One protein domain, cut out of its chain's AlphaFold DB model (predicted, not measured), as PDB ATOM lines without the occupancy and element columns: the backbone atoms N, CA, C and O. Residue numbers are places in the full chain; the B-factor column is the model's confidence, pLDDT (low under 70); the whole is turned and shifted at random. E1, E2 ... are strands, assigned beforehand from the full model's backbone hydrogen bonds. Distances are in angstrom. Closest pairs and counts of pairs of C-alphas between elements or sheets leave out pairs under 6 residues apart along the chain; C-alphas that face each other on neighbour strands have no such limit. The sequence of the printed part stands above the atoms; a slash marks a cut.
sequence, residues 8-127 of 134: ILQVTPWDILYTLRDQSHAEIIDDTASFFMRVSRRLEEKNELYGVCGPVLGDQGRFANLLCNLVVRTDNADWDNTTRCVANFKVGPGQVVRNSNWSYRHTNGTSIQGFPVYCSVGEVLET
ATOM      1  N   ILE A   8     139.156 148.755 100.691       95.44
ATOM      2  CA  ILE A   8     139.075 149.472  99.423       95.44
ATOM      3  C   ILE A   8     137.935 148.873  98.608       95.44
ATOM      4  O   ILE A   8     137.827 147.658  98.436       95.44
ATOM      5  N   LEU A   9     137.053 149.745  98.134       94.69
ATOM      6  CA  LEU A   9     135.888 149.374  97.350       94.69
ATOM      7  C   LEU A   9     136.006 149.985  95.963       94.69
ATOM      8  O   LEU A   9     136.196 151.195  95.839       94.69
ATOM      9  N   GLN A  10     135.843 149.162  94.935       95.38
ATOM     10  CA  GLN A  10     135.565 149.626  93.586       95.38
ATOM     11  C   GLN A  10     134.071 149.917  93.460       95.38
ATOM     12  O   GLN A  10     133.238 149.100  93.852       95.38
ATOM     13  N   VAL A  11     133.738 151.064  92.882       93.88
ATOM     14  CA  VAL A  11     132.370 151.487  92.592       93.88
ATOM     15  C   VAL A  11     132.256 151.736  91.098       93.88
ATOM     16  O   VAL A  11     132.997 152.544  90.538       93.88
ATOM     17  N   THR A  12     131.315 151.056  90.452       93.62
ATOM     18  CA  THR A  12     131.032 151.197  89.022       93.62
ATOM     19  C   THR A  12     129.624 151.761  88.855       93.62
ATOM     20  O   THR A  12     128.655 151.049  89.140       93.62
ATOM     21  N   PRO A  13     129.477 153.032  88.434       91.69
ATOM     22  CA  PRO A  13     128.175 153.587  88.075       91.69
ATOM     23  C   PRO A  13     127.503 152.726  87.003       91.69
ATOM     24  O   PRO A  13     128.166 152.284  86.070       91.69
ATOM     25  N   TRP A  14     126.199 152.479  87.131       87.00
ATOM     26  CA  TRP A  14     125.491 151.644  86.158       87.00
ATOM     27  C   TRP A  14     125.272 152.317  84.810       87.00
ATOM     28  O   TRP A  14     125.533 151.687  83.793       87.00
ATOM     29  N   ASP A  15     124.755 153.548  84.798       79.06
ATOM     30  CA  ASP A  15     124.349 154.170  83.533       79.06
ATOM     31  C   ASP A  15     124.416 155.700  83.600       79.06
ATOM     32  O   ASP A  15     125.255 156.325  82.963       79.06
ATOM     33  N   ILE A  16     123.600 156.331  84.448       84.44
ATOM     34  CA  ILE A  16     123.476 157.793  84.475       84.44
ATOM     35  C   ILE A  16     124.044 158.353  85.774       84.44
ATOM     36  O   ILE A  16     123.505 158.105  86.853       84.44
ATOM     37  N   LEU A  17     125.088 159.175  85.661       87.62
ATOM     38  CA  LEU A  17     125.589 159.971  86.775       87.62
ATOM     39  C   LEU A  17     124.920 161.346  86.766       87.62
ATOM     40  O   LEU A  17     125.074 162.118  85.823       87.62
ATOM     41  N   TYR A  18     124.211 161.682  87.839       88.38
ATOM     42  CA  TYR A  18     123.677 163.028  88.029       88.38
ATOM     43  C   TYR A  18     124.673 163.873  88.812       88.38
ATOM     44  O   TYR A  18     125.279 163.375  89.759       88.38
ATOM     45  N   THR A  19     124.809 165.153  88.468       89.69
ATOM     46  CA  THR A  19     125.544 166.139  89.269       89.69
ATOM     47  C   THR A  19     124.659 167.319  89.631       89.69
ATOM     48  O   THR A  19     123.931 167.851  88.799       89.69
ATOM     49  N   LEU A  20     124.767 167.768  90.873       88.88
ATOM     50  CA  LEU A  20     124.267 169.046  91.350       88.88
ATOM     51  C   LEU A  20     125.481 169.943  91.582       88.88
ATOM     52  O   LEU A  20     126.330 169.631  92.421       88.88
ATOM     53  N   ARG A  21     125.593 171.035  90.822       85.38
ATOM     54  CA  ARG A  21     126.653 172.046  91.010       85.38
ATOM     55  C   ARG A  21     126.197 173.207  91.885       85.38
ATOM     56  O   ARG A  21     127.020 173.868  92.511       85.38
ATOM     57  N   ASP A  22     124.889 173.409  91.950       83.69
ATOM     58  CA  ASP A  22     124.212 174.374  92.796       83.69
ATOM     59  C   ASP A  22     122.817 173.847  93.183       83.69
ATOM     60  O   ASP A  22     122.463 172.695  92.921       83.69
ATOM     61  N   GLN A  23     122.023 174.686  93.850       76.38
ATOM     62  CA  GLN A  23     120.678 174.335  94.319       76.38
ATOM     63  C   GLN A  23     119.619 174.276  93.208       76.38
ATOM     64  O   GLN A  23     118.486 173.885  93.483       76.38
ATOM     65  N   SER A  24     119.941 174.710  91.992       72.25
ATOM     66  CA  SER A  24     118.959 175.035  90.960       72.25
ATOM     67  C   SER A  24     118.859 173.990  89.852       72.25
ATOM     68  O   SER A  24     117.753 173.765  89.363       72.25
ATOM     69  N   HIS A  25     119.961 173.333  89.470       75.19
ATOM     70  CA  HIS A  25     119.965 172.427  88.317       75.19
ATOM     71  C   HIS A  25     120.778 171.146  88.536       75.19
ATOM     72  O   HIS A  25     121.903 171.164  89.042       75.19
ATOM     73  N   ALA A  26     120.188 170.026  88.102       83.69
ATOM     74  CA  ALA A  26     120.866 168.746  87.953       83.69
ATOM     75  C   ALA A  26     121.306 168.559  86.497       83.69
ATOM     76  O   ALA A  26     120.497 168.717  85.583       83.69
ATOM     77  N   GLU A  27     122.565 168.191  86.288       88.94
ATOM     78  CA  GLU A  27     123.104 167.830  84.975       88.94
ATOM     79  C   GLU A  27     123.330 166.318  84.910       88.94
ATOM     80  O   GLU A  27     123.622 165.674  85.923       88.94
ATOM     81  N   ILE A  28     123.219 165.757  83.708       89.06
ATOM     82  CA  ILE A  28     123.607 164.375  83.424       89.06
ATOM     83  C   ILE A  28     125.055 164.376  82.941       89.06
ATOM     84  O   ILE A  28     125.422 165.158  82.065       89.06
ATOM     85  N   ILE A  29     125.863 163.484  83.504       86.62
ATOM     86  CA  ILE A  29     127.237 163.229  83.088       86.62
ATOM     87  C   ILE A  29     127.298 161.838  82.465       86.62
ATOM     88  O   ILE A  29     126.956 160.846  83.109       86.62
ATOM     89  N   ASP A  30     127.789 161.786  81.232       83.50
ATOM     90  CA  ASP A  30     128.080 160.552  80.502       83.50
ATOM     91  C   ASP A  30     129.508 160.070  80.825       83.50
ATOM     92  O   ASP A  30     130.428 160.143  80.015       83.50
ATOM     93  N   ASP A  31     129.723 159.697  82.090       82.12
ATOM     94  CA  ASP A  31     130.978 159.117  82.585       82.12
ATOM     95  C   ASP A  31     130.676 158.057  83.651       82.12
ATOM     96  O   ASP A  31     130.488 158.343  84.845       82.12
ATOM     97  N   THR A  32     130.654 156.809  83.196       84.25
ATOM     98  CA  THR A  32     130.423 155.610  84.008       84.25
ATOM     99  C   THR A  32     131.718 154.906  84.403       84.25
ATOM    100  O   THR A  32     131.679 153.774  84.887       84.25
ATOM    101  N   ALA A  33     132.881 155.555  84.252       90.38
ATOM    102  CA  ALA A  33     134.146 154.948  84.645       90.38
ATOM    103  C   ALA A  33     134.140 154.600  86.141       90.38
ATOM    104  O   ALA A  33     133.749 155.424  86.982       90.38
ATOM    105  N   SER A  34     134.595 153.388  86.468       93.19
ATOM    106  CA  SER A  34     134.741 152.950  87.854       93.19
ATOM    107  C   SER A  34     135.710 153.848  88.620       93.19
ATOM    108  O   SER A  34     136.652 154.407  88.059       93.19
ATOM    109  N   PHE A  35     135.510 153.931  89.927       93.44
ATOM    110  CA  PHE A  35     136.406 154.617  90.848       93.44
ATOM    111  C   PHE A  35     136.571 153.800  92.125       93.44
ATOM    112  O   PHE A  35     135.807 152.868  92.376       93.44
ATOM    113  N   PHE A  36     137.560 154.154  92.939       95.06
ATOM    114  CA  PHE A  36     137.822 153.471  94.200       95.06
ATOM    115  C   PHE A  36     137.548 154.395  95.378       95.06
ATOM    116  O   PHE A  36     137.730 155.605  95.289       95.06
ATOM    117  N   MET A  37     137.139 153.831  96.503       95.25
ATOM    118  CA  MET A  37     137.067 154.541  97.775       95.25
ATOM    119  C   MET A  37     137.653 153.688  98.887       95.25
ATOM    120  O   MET A  37     137.584 152.462  98.831       95.25
ATOM    121  N   ARG A  38     138.180 154.332  99.927       96.12
ATOM    122  CA  ARG A  38     138.557 153.644 101.165       96.12
ATOM    123  C   ARG A  38     137.486 153.881 102.210       96.12
ATOM    124  O   ARG A  38     137.186 155.031 102.520       96.12
ATOM    125  N   VAL A  39     136.935 152.818 102.782       96.38
ATOM    126  CA  VAL A  39     135.969 152.935 103.878       96.38
ATOM    127  C   VAL A  39     136.670 153.547 105.085       96.38
ATOM    128  O   VAL A  39     137.606 152.966 105.628       96.38
ATOM    129  N   SER A  40     136.224 154.721 105.526       96.94
ATOM    130  CA  SER A  40     136.746 155.362 106.739       96.94
ATOM    131  C   SER A  40     135.728 155.380 107.873       96.94
ATOM    132  O   SER A  40     136.110 155.498 109.036       96.94
ATOM    133  N   ARG A  41     134.431 155.267 107.554       95.38
ATOM    134  CA  ARG A  41     133.335 155.320 108.525       95.38
ATOM    135  C   ARG A  41     132.169 154.428 108.122       95.38
ATOM    136  O   ARG A  41     131.809 154.342 106.948       95.38
ATOM    137  N   ARG A  42     131.526 153.855 109.136       93.81
ATOM    138  CA  ARG A  42     130.198 153.239 109.044       93.81
ATOM    139  C   ARG A  42     129.129 154.309 109.246       93.81
ATOM    140  O   ARG A  42     129.318 155.236 110.034       93.81
ATOM    141  N   LEU A  43     128.023 154.197 108.518       91.06
ATOM    142  CA  LEU A  43     126.862 155.068 108.652       91.06
ATOM    143  C   LEU A  43     125.751 154.284 109.344       91.06
ATOM    144  O   LEU A  43     125.178 153.365 108.760       91.06
ATOM    145  N   GLU A  44     125.472 154.644 110.593       88.50
ATOM    146  CA  GLU A  44     124.560 153.900 111.461       88.50
ATOM    147  C   GLU A  44     123.462 154.816 112.011       88.50
ATOM    148  O   GLU A  44     123.704 155.974 112.360       88.50
ATOM    149  N   GLU A  45     122.235 154.307 112.077       83.25
ATOM    150  CA  GLU A  45     121.097 154.954 112.733       83.25
ATOM    151  C   GLU A  45     120.415 153.909 113.620       83.25
ATOM    152  O   GLU A  45     120.045 152.844 113.143       83.25
ATOM    153  N   LYS A  46     120.265 154.185 114.926       84.44
ATOM    154  CA  LYS A  46     119.659 153.246 115.897       84.44
ATOM    155  C   LYS A  46     120.286 151.835 115.873       84.44
ATOM    156  O   LYS A  46     119.574 150.847 116.022       84.44
ATOM    157  N   ASN A  47     121.610 151.758 115.722       80.88
ATOM    158  CA  ASN A  47     122.398 150.520 115.590       80.88
ATOM    159  C   ASN A  47     122.148 149.720 114.296       80.88
ATOM    160  O   ASN A  47     122.585 148.577 114.197       80.88
ATOM    161  N   GLU A  48     121.471 150.296 113.300       81.69
ATOM    162  CA  GLU A  48     121.334 149.705 111.968       81.69
ATOM    163  C   GLU A  48     122.334 150.362 111.011       81.69
ATOM    164  O   GLU A  48     122.317 151.580 110.810       81.69
ATOM    165  N   LEU A  49     123.209 149.548 110.413       87.00
ATOM    166  CA  LEU A  49     124.108 149.979 109.349       87.00
ATOM    167  C   LEU A  49     123.302 150.228 108.073       87.00
ATOM    168  O   LEU A  49     122.756 149.300 107.480       87.00
ATOM    169  N   TYR A  50     123.284 151.474 107.607       85.38
ATOM    170  CA  TYR A  50     122.611 151.843 106.359       85.38
ATOM    171  C   TYR A  50     123.583 152.214 105.230       85.38
ATOM    172  O   TYR A  50     123.153 152.434 104.090       85.38
ATOM    173  N   GLY A  51     124.885 152.276 105.514       90.81
ATOM    174  CA  GLY A  51     125.897 152.546 104.500       90.81
ATOM    175  C   GLY A  51     127.303 152.745 105.052       90.81
ATOM    176  O   GLY A  51     127.557 152.582 106.245       90.81
ATOM    177  N   VAL A  52     128.211 153.159 104.177       94.25
ATOM    178  CA  VAL A  52     129.584 153.541 104.527       94.25
ATOM    179  C   VAL A  52     129.986 154.837 103.847       94.25
ATOM    180  O   VAL A  52     129.428 155.238 102.826       94.25
ATOM    181  N   CYS A  53     130.985 155.492 104.421       96.00
ATOM    182  CA  CYS A  53     131.560 156.715 103.895       96.00
ATOM    183  C   CYS A  53     133.084 156.631 103.911       96.00
ATOM    184  O   CYS A  53     133.683 156.023 104.803       96.00
ATOM    185  N   GLY A  54     133.709 157.282 102.937       96.56
ATOM    186  CA  GLY A  54     135.130 157.564 102.979       96.56
ATOM    187  C   GLY A  54     135.647 158.272 101.734       96.56
ATOM    188  O   GLY A  54     134.873 158.549 100.816       96.56
ATOM    189  N   PRO A  55     136.937 158.636 101.721       96.31
ATOM    190  CA  PRO A  55     137.531 159.350 100.601       96.31
ATOM    191  C   PRO A  55     137.507 158.501  99.332       96.31
ATOM    192  O   PRO A  55     137.777 157.295  99.372       96.31
ATOM    193  N   VAL A  56     137.216 159.154  98.209       95.50
ATOM    194  CA  VAL A  56     137.543 158.604  96.891       95.50
ATOM    195  C   VAL A  56     139.063 158.581  96.755       95.50
ATOM    196  O   VAL A  56     139.741 159.531  97.145       95.50
ATOM    197  N   LEU A  57     139.591 157.467  96.261       93.56
ATOM    198  CA  LEU A  57     141.014 157.287  96.008       93.56
ATOM    199  C   LEU A  57     141.355 157.792  94.608       93.56
ATOM    200  O   LEU A  57     140.588 157.598  93.664       93.56
ATOM    201  N   GLY A  58     142.537 158.389  94.489       84.19
ATOM    202  CA  GLY A  58     143.014 159.008  93.262       84.19
ATOM    203  C   GLY A  58     142.843 160.526  93.274       84.19
ATOM    204  O   GLY A  58     141.797 161.075  93.618       84.19
ATOM    205  N   ASP A  59     143.910 161.198  92.862       65.75
ATOM    206  CA  ASP A  59     144.065 162.651  92.976       65.75
ATOM    207  C   ASP A  59     143.570 163.371  91.714       65.75
ATOM    208  O   ASP A  59     143.517 164.600  91.651       65.75
ATOM    209  N   GLN A  60     143.234 162.600  90.677       60.84
ATOM    210  CA  GLN A  60     142.846 163.091  89.365       60.84
ATOM    211  C   GLN A  60     141.454 162.582  88.999       60.84
ATOM    212  O   GLN A  60     141.150 161.400  89.137       60.84
ATOM    213  N   GLY A  61     140.606 163.487  88.511       77.44
ATOM    214  CA  GLY A  61     139.277 163.161  87.999       77.44
ATOM    215  C   GLY A  61     138.140 163.904  88.696       77.44
ATOM    216  O   GLY A  61     138.340 164.781  89.535       77.44
ATOM    217  N   ARG A  62     136.911 163.538  88.324       87.06
ATOM    218  CA  ARG A  62     135.667 164.227  88.716       87.06
ATOM    219  C   ARG A  62     135.344 164.186  90.215       87.06
ATOM    220  O   ARG A  62     134.539 164.987  90.687       87.06
ATOM    221  N   PHE A  63     135.974 163.272  90.951       90.94
ATOM    222  CA  PHE A  63     135.742 163.039  92.377       90.94
ATOM    223  C   PHE A  63     136.940 163.383  93.272       90.94
ATOM    224  O   PHE A  63     136.931 163.052  94.457       90.94
ATOM    225  N   ALA A  64     137.963 164.044  92.723       89.19
ATOM    226  CA  ALA A  64     139.159 164.406  93.475       89.19
ATOM    227  C   ALA A  64     138.804 165.228  94.728       89.19
ATOM    228  O   ALA A  64     138.029 166.183  94.660       89.19
ATOM    229  N   ASN A  65     139.397 164.858  95.868       90.94
ATOM    230  CA  ASN A  65     139.154 165.464  97.184       90.94
ATOM    231  C   ASN A  65     137.700 165.375  97.693       90.94
ATOM    232  O   ASN A  65     137.320 166.130  98.590       90.94
ATOM    233  N   LEU A  66     136.883 164.465  97.151       95.06
ATOM    234  CA  LEU A  66     135.511 164.239  97.607       95.06
ATOM    235  C   LEU A  66     135.379 162.940  98.409       95.06
ATOM    236  O   LEU A  66     136.189 162.014  98.323       95.06
ATOM    237  N   LEU A  67     134.306 162.873  99.192       96.50
ATOM    238  CA  LEU A  67     133.901 161.677  99.913       96.50
ATOM    239  C   LEU A  67     132.852 160.924  99.105       96.50
ATOM    240  O   LEU A  67     131.855 161.509  98.680       96.50
ATOM    241  N   CYS A  68     133.042 159.617  98.955       95.38
ATOM    242  CA  CYS A  68     131.991 158.720  98.512       95.38
ATOM    243  C   CYS A  68     131.183 158.247  99.720       95.38
ATOM    244  O   CYS A  68     131.722 157.837 100.750       95.38
ATOM    245  N   ASN A  69     129.867 158.303  99.572       94.75
ATOM    246  CA  ASN A  69     128.894 157.805 100.520       94.75
ATOM    247  C   ASN A  69     128.111 156.703  99.818       94.75
ATOM    248  O   ASN A  69     127.234 156.999  99.003       94.75
ATOM    249  N   LEU A  70     128.427 155.449 100.121       92.62
ATOM    250  CA  LEU A  70     127.628 154.319  99.672       92.62
ATOM    251  C   LEU A  70     126.464 154.189 100.638       92.62
ATOM    252  O   LEU A  70     126.641 153.877 101.815       92.62
ATOM    253  N   VAL A  71     125.273 154.473 100.143       85.88
ATOM    254  CA  VAL A  71     124.051 154.465 100.926       85.88
ATOM    255  C   VAL A  71     123.124 153.442 100.317       85.88
ATOM    256  O   VAL A  71     122.827 153.493  99.136       85.88
ATOM    257  N   VAL A  72     122.622 152.547 101.153       70.62
ATOM    258  CA  VAL A  72     121.362 151.848 100.931       70.62
ATOM    259  C   VAL A  72     121.221 151.065  99.621       70.62
ATOM    260  O   VAL A  72     121.074 151.583  98.510       70.62
ATOM    261  N   ARG A  73     121.129 149.755  99.814       65.75
ATOM    262  CA  ARG A  73     121.111 148.754  98.763       65.75
ATOM    263  C   ARG A  73     119.719 148.530  98.185       65.75
ATOM    264  O   ARG A  73     118.726 148.481  98.915       65.75
ATOM    265  N   THR A  74     119.664 148.321  96.878       61.66
ATOM    266  CA  THR A  74     118.472 147.826  96.174       61.66
ATOM    267  C   THR A  74     118.324 146.302  96.287       61.66
ATOM    268  O   THR A  74     117.227 145.791  96.089       61.66
ATOM    269  N   ASP A  75     119.389 145.585  96.669       67.81
ATOM    270  CA  ASP A  75     119.477 144.113  96.683       67.81
ATOM    271  C   ASP A  75     119.368 143.466  98.089       67.81
ATOM    272  O   ASP A  75     119.469 142.249  98.212       67.81
ATOM    273  N   ASN A  76     119.163 144.261  99.151       70.12
ATOM    274  CA  ASN A  76     119.079 143.825 100.559       70.12
ATOM    275  C   ASN A  76     120.298 143.106 101.158       70.12
ATOM    276  O   ASN A  76     120.170 142.602 102.274       70.12
ATOM    277  N   ALA A  77     121.457 143.019 100.503       73.12
ATOM    278  CA  ALA A  77     122.493 142.162 101.078       73.12
ATOM    279  C   ALA A  77     123.233 142.774 102.280       73.12
ATOM    280  O   ALA A  77     123.286 143.988 102.504       73.12
ATOM    281  N   ASP A  78     123.814 141.876 103.063       83.12
ATOM    282  CA  ASP A  78     124.475 142.177 104.320       83.12
ATOM    283  C   ASP A  78     125.898 142.691 104.067       83.12
ATOM    284  O   ASP A  78     126.738 141.975 103.526       83.12
ATOM    285  N   TRP A  79     126.161 143.954 104.411       84.00
ATOM    286  CA  TRP A  79     127.460 144.595 104.186       84.00
ATOM    287  C   TRP A  79     128.572 143.986 105.038       84.00
ATOM    288  O   TRP A  79     129.733 144.031 104.632       84.00
ATOM    289  N   ASP A  80     128.217 143.427 106.197       87.38
ATOM    290  CA  ASP A  80     129.165 142.806 107.117       87.38
ATOM    291  C   ASP A  80     129.572 141.402 106.654       87.38
ATOM    292  O   ASP A  80     130.581 140.888 107.121       87.38
ATOM    293  N   ASN A  81     128.832 140.802 105.714       85.69
ATOM    294  CA  ASN A  81     129.032 139.416 105.278       85.69
ATOM    295  C   ASN A  81     129.157 139.247 103.755       85.69
ATOM    296  O   ASN A  81     129.199 138.119 103.262       85.69
ATOM    297  N   THR A  82     129.222 140.340 102.993       88.06
ATOM    298  CA  THR A  82     129.434 140.281 101.544       88.06
ATOM    299  C   THR A  82     130.609 141.134 101.095       88.06
ATOM    300  O   THR A  82     131.012 142.094 101.755       88.06
ATOM    301  N   THR A  83     131.112 140.789  99.916       90.50
ATOM    302  CA  THR A  83     132.162 141.503  99.186       90.50
ATOM    303  C   THR A  83     131.634 142.169  97.917       90.50
ATOM    304  O   THR A  83     132.377 142.885  97.258       90.50
ATOM    305  N   ARG A  84     130.355 141.968  97.558       91.75
ATOM    306  CA  ARG A  84     129.729 142.555  96.362       91.75
ATOM    307  C   ARG A  84     128.298 143.021  96.630       91.75
ATOM    308  O   ARG A  84     127.530 142.336  97.317       91.75
ATOM    309  N   CYS A  85     127.933 144.180  96.086       90.69
ATOM    310  CA  CYS A  85     126.581 144.720  96.174       90.69
ATOM    311  C   CYS A  85     126.159 145.605  95.012       90.69
ATOM    312  O   CYS A  85     126.974 146.026  94.199       90.69
ATOM    313  N   VAL A  86     124.871 145.938  95.003       90.38
ATOM    314  CA  VAL A  86     124.348 147.123  94.327       90.38
ATOM    315  C   VAL A  86     123.903 148.136  95.377       90.38
ATOM    316  O   VAL A  86     123.087 147.824  96.251       90.38
ATOM    317  N   ALA A  87     124.411 149.362  95.283       89.50
ATOM    318  CA  ALA A  87     124.083 150.442  96.206       89.50
ATOM    319  C   ALA A  87     123.853 151.762  95.472       89.50
ATOM    320  O   ALA A  87     124.429 152.022  94.412       89.50
ATOM    321  N   ASN A  88     123.033 152.627  96.070       89.50
ATOM    322  CA  ASN A  88     123.084 154.031  95.701       89.50
ATOM    323  C   ASN A  88     124.384 154.623  96.241       89.50
ATOM    324  O   ASN A  88     124.871 154.251  97.312       89.50
ATOM    325  N   PHE A  89     124.927 155.598  95.532       91.19
ATOM    326  CA  PHE A  89     126.059 156.348  96.034       91.19
ATOM    327  C   PHE A  89     125.865 157.839  95.835       91.19
ATOM    328  O   PHE A  89     125.174 158.292  94.919       91.19
ATOM    329  N   LYS A  90     126.486 158.602  96.732       93.00
ATOM    330  CA  LYS A  90     126.613 160.050  96.626       93.00
ATOM    331  C   LYS A  90     128.059 160.454  96.846       93.00
ATOM    332  O   LYS A  90     128.617 160.154  97.901       93.00
ATOM    333  N   VAL A  91     128.646 161.154  95.885       94.38
ATOM    334  CA  VAL A  91     129.994 161.715  96.008       94.38
ATOM    335  C   VAL A  91     129.890 163.221  96.192       94.38
ATOM    336  O   VAL A  91     129.220 163.885  95.410       94.38
ATOM    337  N   GLY A  92     130.525 163.769  97.221       95.25
ATOM    338  CA  GLY A  92     130.469 165.203  97.491       95.25
ATOM    339  C   GLY A  92     131.441 165.645  98.581       95.25
ATOM    340  O   GLY A  92     132.219 164.831  99.079       95.25
ATOM    341  N   PRO A  93     131.417 166.930  98.970       94.94
ATOM    342  CA  PRO A  93     132.393 167.497  99.905       94.94
ATOM    343  C   PRO A  93     132.228 166.999 101.347       94.94
ATOM    344  O   PRO A  93     133.079 167.260 102.193       94.94
ATOM    345  N   GLY A  94     131.132 166.303 101.653       94.12
ATOM    346  CA  GLY A  94     130.794 165.903 103.009       94.12
ATOM    347  C   GLY A  94     130.170 164.519 103.108       94.12
ATOM    348  O   GLY A  94     129.737 163.908 102.127       94.12
ATOM    349  N   GLN A  95     130.114 164.047 104.348       93.25
ATOM    350  CA  GLN A  95     129.359 162.863 104.718       93.25
ATOM    351  C   GLN A  95     127.862 163.129 104.529       93.25
ATOM    352  O   GLN A  95     127.372 164.226 104.812       93.25
ATOM    353  N   VAL A  96     127.123 162.117 104.085       90.88
ATOM    354  CA  VAL A  96     125.663 162.192 104.037       90.88
ATOM    355  C   VAL A  96     125.052 162.363 105.430       90.88
ATOM    356  O   VAL A  96     125.452 161.718 106.399       90.88
ATOM    357  N   VAL A  97     124.018 163.195 105.507       88.56
ATOM    358  CA  VAL A  97     123.138 163.352 106.662       88.56
ATOM    359  C   VAL A  97     121.821 162.648 106.371       88.56
ATOM    360  O   VAL A  97     121.277 162.726 105.267       88.56
ATOM    361  N   ARG A  98     121.302 161.943 107.372       85.88
ATOM    362  CA  ARG A  98     120.026 161.239 107.298       85.88
ATOM    363  C   ARG A  98     118.856 162.226 107.297       85.88
ATOM    364  O   ARG A  98     118.774 163.100 108.153       85.88
ATOM    365  N   ASN A  99     117.914 162.041 106.375       84.69
ATOM    366  CA  ASN A  99     116.637 162.754 106.364       84.69
ATOM    367  C   ASN A  99     115.505 161.837 106.846       84.69
ATOM    368  O   ASN A  99     114.929 161.082 106.060       84.69
ATOM    369  N   SER A 100     115.165 161.925 108.132       80.31
ATOM    370  CA  SER A 100     114.207 161.033 108.804       80.31
ATOM    371  C   SER A 100     112.790 161.038 108.217       80.31
ATOM    372  O   SER A 100     112.029 160.116 108.494       80.31
ATOM    373  N   ASN A 101     112.432 162.027 107.393       83.06
ATOM    374  CA  ASN A 101     111.116 162.108 106.746       83.06
ATOM    375  C   ASN A 101     110.935 161.106 105.598       83.06
ATOM    376  O   ASN A 101     109.821 160.892 105.131       83.06
ATOM    377  N   TRP A 102     112.024 160.502 105.131       77.94
ATOM    378  CA  TRP A 102     112.014 159.524 104.050       77.94
ATOM    379  C   TRP A 102     112.641 158.226 104.526       77.94
ATOM    380  O   TRP A 102     113.505 158.236 105.402       77.94
ATOM    381  N   SER A 103     112.266 157.103 103.914       74.56
ATOM    382  CA  SER A 103     113.067 155.882 104.034       74.56
ATOM    383  C   SER A 103     114.495 156.170 103.577       74.56
ATOM    384  O   SER A 103     114.696 156.892 102.599       74.56
ATOM    385  N   TYR A 104     115.489 155.583 104.242       68.88
ATOM    386  CA  TYR A 104     116.874 155.679 103.792       68.88
ATOM    387  C   TYR A 104     117.036 155.117 102.356       68.88
ATOM    388  O   TYR A 104     117.899 155.575 101.616       68.88
ATOM    389  N   ARG A 105     116.141 154.208 101.920       69.69
ATOM    390  CA  ARG A 105     116.052 153.634 100.552       69.69
ATOM    391  C   ARG A 105     115.598 154.602  99.481       69.69
ATOM    392  O   ARG A 105     115.736 154.303  98.301       69.69
ATOM    393  N   HIS A 106     115.069 155.749  99.876       72.75
ATOM    394  CA  HIS A 106     114.715 156.797  98.944       72.75
ATOM    395  C   HIS A 106     115.946 157.658  98.634       72.75
ATOM    396  O   HIS A 106     116.751 157.939  99.522       72.75
ATOM    397  N   THR A 107     116.064 158.170  97.409       66.50
ATOM    398  CA  THR A 107     117.153 159.090  97.023       66.50
ATOM    399  C   THR A 107     117.206 160.337  97.915       66.50
ATOM    400  O   THR A 107     118.291 160.810  98.247       66.50
ATOM    401  N   ASN A 108     116.051 160.812  98.399       74.19
ATOM    402  CA  ASN A 108     115.931 161.911  99.379       74.19
ATOM    403  C   ASN A 108     116.074 161.480 100.853       74.19
ATOM    404  O   ASN A 108     115.968 162.319 101.747       74.19
ATOM    405  N   GLY A 109     116.312 160.193 101.124       82.44
ATOM    406  CA  GLY A 109     116.570 159.649 102.462       82.44
ATOM    407  C   GLY A 109     117.874 160.141 103.082       82.44
ATOM    408  O   GLY A 109     118.061 160.041 104.296       82.44
ATOM    409  N   THR A 110     118.753 160.713 102.262       87.38
ATOM    410  CA  THR A 110     120.024 161.304 102.671       87.38
ATOM    411  C   THR A 110     120.290 162.610 101.922       87.38
ATOM    412  O   THR A 110     119.791 162.805 100.814       87.38
ATOM    413  N   SER A 111     121.110 163.498 102.476       88.50
ATOM    414  CA  SER A 111     121.576 164.725 101.812       88.50
ATOM    415  C   SER A 111     123.055 164.976 102.102       88.50
ATOM    416  O   SER A 111     123.568 164.517 103.114       88.50
ATOM    417  N   ILE A 112     123.753 165.685 101.215       91.31
ATOM    418  CA  ILE A 112     125.121 166.174 101.449       91.31
ATOM    419  C   ILE A 112     125.042 167.696 101.550       91.31
ATOM    420  O   ILE A 112     124.317 168.325 100.779       91.31
ATOM    421  N   GLN A 113     125.754 168.287 102.511       90.12
ATOM    422  CA  GLN A 113     125.919 169.738 102.562       90.12
ATOM    423  C   GLN A 113     127.010 170.180 101.585       90.12
ATOM    424  O   GLN A 113     128.105 169.626 101.597       90.12
ATOM    425  N   GLY A 114     126.721 171.216 100.797       90.75
ATOM    426  CA  GLY A 114     127.648 171.769  99.811       90.75
ATOM    427  C   GLY A 114     127.537 171.117  98.432       90.75
ATOM    428  O   GLY A 114     126.708 170.242  98.203       90.75
ATOM    429  N   PHE A 115     128.384 171.588  97.520       90.81
ATOM    430  CA  PHE A 115     128.454 171.170  96.121       90.81
ATOM    431  C   PHE A 115     129.929 170.999  95.708       90.81
ATOM    432  O   PHE A 115     130.796 171.611  96.337       90.81
ATOM    433  N   PRO A 116     130.240 170.205  94.668       92.62
ATOM    434  CA  PRO A 116     129.308 169.423  93.853       92.62
ATOM    435  C   PRO A 116     128.783 168.183  94.589       92.62
ATOM    436  O   PRO A 116     129.433 167.663  95.493       92.62
ATOM    437  N   VAL A 117     127.611 167.698  94.184       92.62
ATOM    438  CA  VAL A 117     127.084 166.396  94.613       92.62
ATOM    439  C   VAL A 117     126.806 165.555  93.387       92.62
ATOM    440  O   VAL A 117     125.971 165.920  92.568       92.62
ATOM    441  N   TYR A 118     127.456 164.406  93.302       91.75
ATOM    442  CA  TYR A 118     127.206 163.408  92.278       91.75
ATOM    443  C   TYR A 118     126.398 162.262  92.861       91.75
ATOM    444  O   TYR A 118     126.677 161.844  93.984       91.75
ATOM    445  N   CYS A 119     125.428 161.723  92.132       89.88
ATOM    446  CA  CYS A 119     124.668 160.568  92.597       89.88
ATOM    447  C   CYS A 119     124.254 159.630  91.462       89.88
ATOM    448  O   CYS A 119     123.990 160.061  90.342       89.88
ATOM    449  N   SER A 120     124.220 158.335  91.774       89.56
ATOM    450  CA  SER A 120     123.742 157.266  90.892       89.56
ATOM    451  C   SER A 120     123.497 155.991  91.711       89.56
ATOM    452  O   SER A 120     123.768 155.935  92.914       89.56
ATOM    453  N   VAL A 121     123.004 154.954  91.038       89.69
ATOM    454  CA  VAL A 121     123.158 153.554  91.444       89.69
ATOM    455  C   VAL A 121     124.449 153.008  90.836       89.69
ATOM    456  O   VAL A 121     124.822 153.373  89.715       89.69
ATOM    457  N   GLY A 122     125.140 152.149  91.575       90.12
ATOM    458  CA  GLY A 122     126.321 151.464  91.082       90.12
ATOM    459  C   GLY A 122     126.495 150.081  91.685       90.12
ATOM    460  O   GLY A 122     125.954 149.751  92.744       90.12
ATOM    461  N   GLU A 123     127.283 149.282  90.986       93.56
ATOM    462  CA  GLU A 123     127.853 148.063  91.526       93.56
ATOM    463  C   GLU A 123     129.028 148.410  92.443       93.56
ATOM    464  O   GLU A 123     129.823 149.300  92.137       93.56
ATOM    465  N   VAL A 124     129.142 147.698  93.559       94.00
ATOM    466  CA  VAL A 124     130.239 147.828  94.514       94.00
ATOM    467  C   VAL A 124     130.899 146.473  94.695       94.00
ATOM    468  O   VAL A 124     130.220 145.466  94.911       94.00
ATOM    469  N   LEU A 125     132.224 146.465  94.655       94.62
ATOM    470  CA  LEU A 125     133.054 145.290  94.871       94.62
ATOM    471  C   LEU A 125     134.172 145.639  95.856       94.62
ATOM    472  O   LEU A 125     134.867 146.635  95.674       94.62
ATOM    473  N   GLU A 126     134.362 144.825  96.886       93.00
ATOM    474  CA  GLU A 126     135.565 144.883  97.714       93.00
ATOM    475  C   GLU A 126     136.758 144.387  96.901       93.00
ATOM    476  O   GLU A 126     136.742 143.274  96.366       93.00
ATOM    477  N   THR A 127     137.795 145.213  96.801       90.12
ATOM    478  CA  THR A 127     139.043 144.809  96.160       90.12
ATOM    479  C   THR A 127     139.907 144.044  97.159       90.12
ATOM    480  O   THR A 127     139.968 144.448  98.321       90.12
TER     481      THR A 127
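This is residues 8 to 127 of the 134 residues of an uncharacterized protein of Planctomycetes bacterium TBK1r (UniProt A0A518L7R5). This is a small closed barrel of six antiparallel strands, ringed in the order E1, E4, E6, E7, E8, E9 and back to E1. Two additions widen its wall: the hairpin of E2 and E3 joins it beside one half of E9, and E5 pairs with the half of E6 beyond E4, while a long loop, residues 93 to 116, links E8 to E9. The printed part has 120 residues with nine named strands, E1 to E9 in chain order, and no named helix; the class is all strand, though under half of the residues, 59, are in named elements. The whole is compact and rounded, with a radius of gyration of the C-alphas of 13.2 A and spans of 34 by 34 by 24 A.

Find C-alpha 8 at (139.075, 149.472, 99.423); from there E1 runs 16.3 A through residues 8 to 13. Next come three strands of four residues each: E2, residues 17 to 20, E3, residues 26 to 29, and E4, residues 35 to 38. E5 is residues 41 to 45. E6, residues 48 to 57, starts at C-alpha 48, (121.334, 149.705, 111.968), and measures 26.4 A. E7 spans residues 67 to 73, 18.2 A; E8, residues 84 to 92, 22.7 A; and E9, residues 117 to 126, 23.3 A, ending at C-alpha 126, (135.565, 144.883, 97.714).

Start at E1, with E4 on one side, where N 9 and O 37 are 2.9 A apart, and E9 on the other side, where N 10 and O 125 are 2.8 A apart. Go round the barrel from E4 to E6, where N 57 and O 36 are 2.8 A apart. The strands E5 to E9 form a meander, each the antiparallel neighbour of the one before. Look for N 43 and O 51 at 2.8 A between E5 and E6, N 68 and O 54 at 2.8 A between E6 and E7, N 69 and O 90 at 2.8 A between E7 and E8, and N 91 and O 118 at 2.8 A between E8 and E9. E8 bends by 66 degrees at residue 87, and E9 by 80 degrees at residue 121. E9 pairs with E2 over residues 117 to 119, with N 20 and O 117 at 2.8 A, and with E1 over residues 122 to 126. E2 and E3 are a hairpin, with N 29 and O 17 at 2.8 A. E4 runs on into E5 at 80 degrees.

The C-alphas farthest apart, those of Ser 24 and Asn 81, are 39.7 A apart. The printed part has no cut. The link from E8 to E9 is long, with 24 residues, of which 97 to 98 pair antiparallel with 110 to 111. The mean pLDDT of the printed part is 87.0; look under 70 at residues 59 to 60, 73 to 75, 104 to 105 and 107.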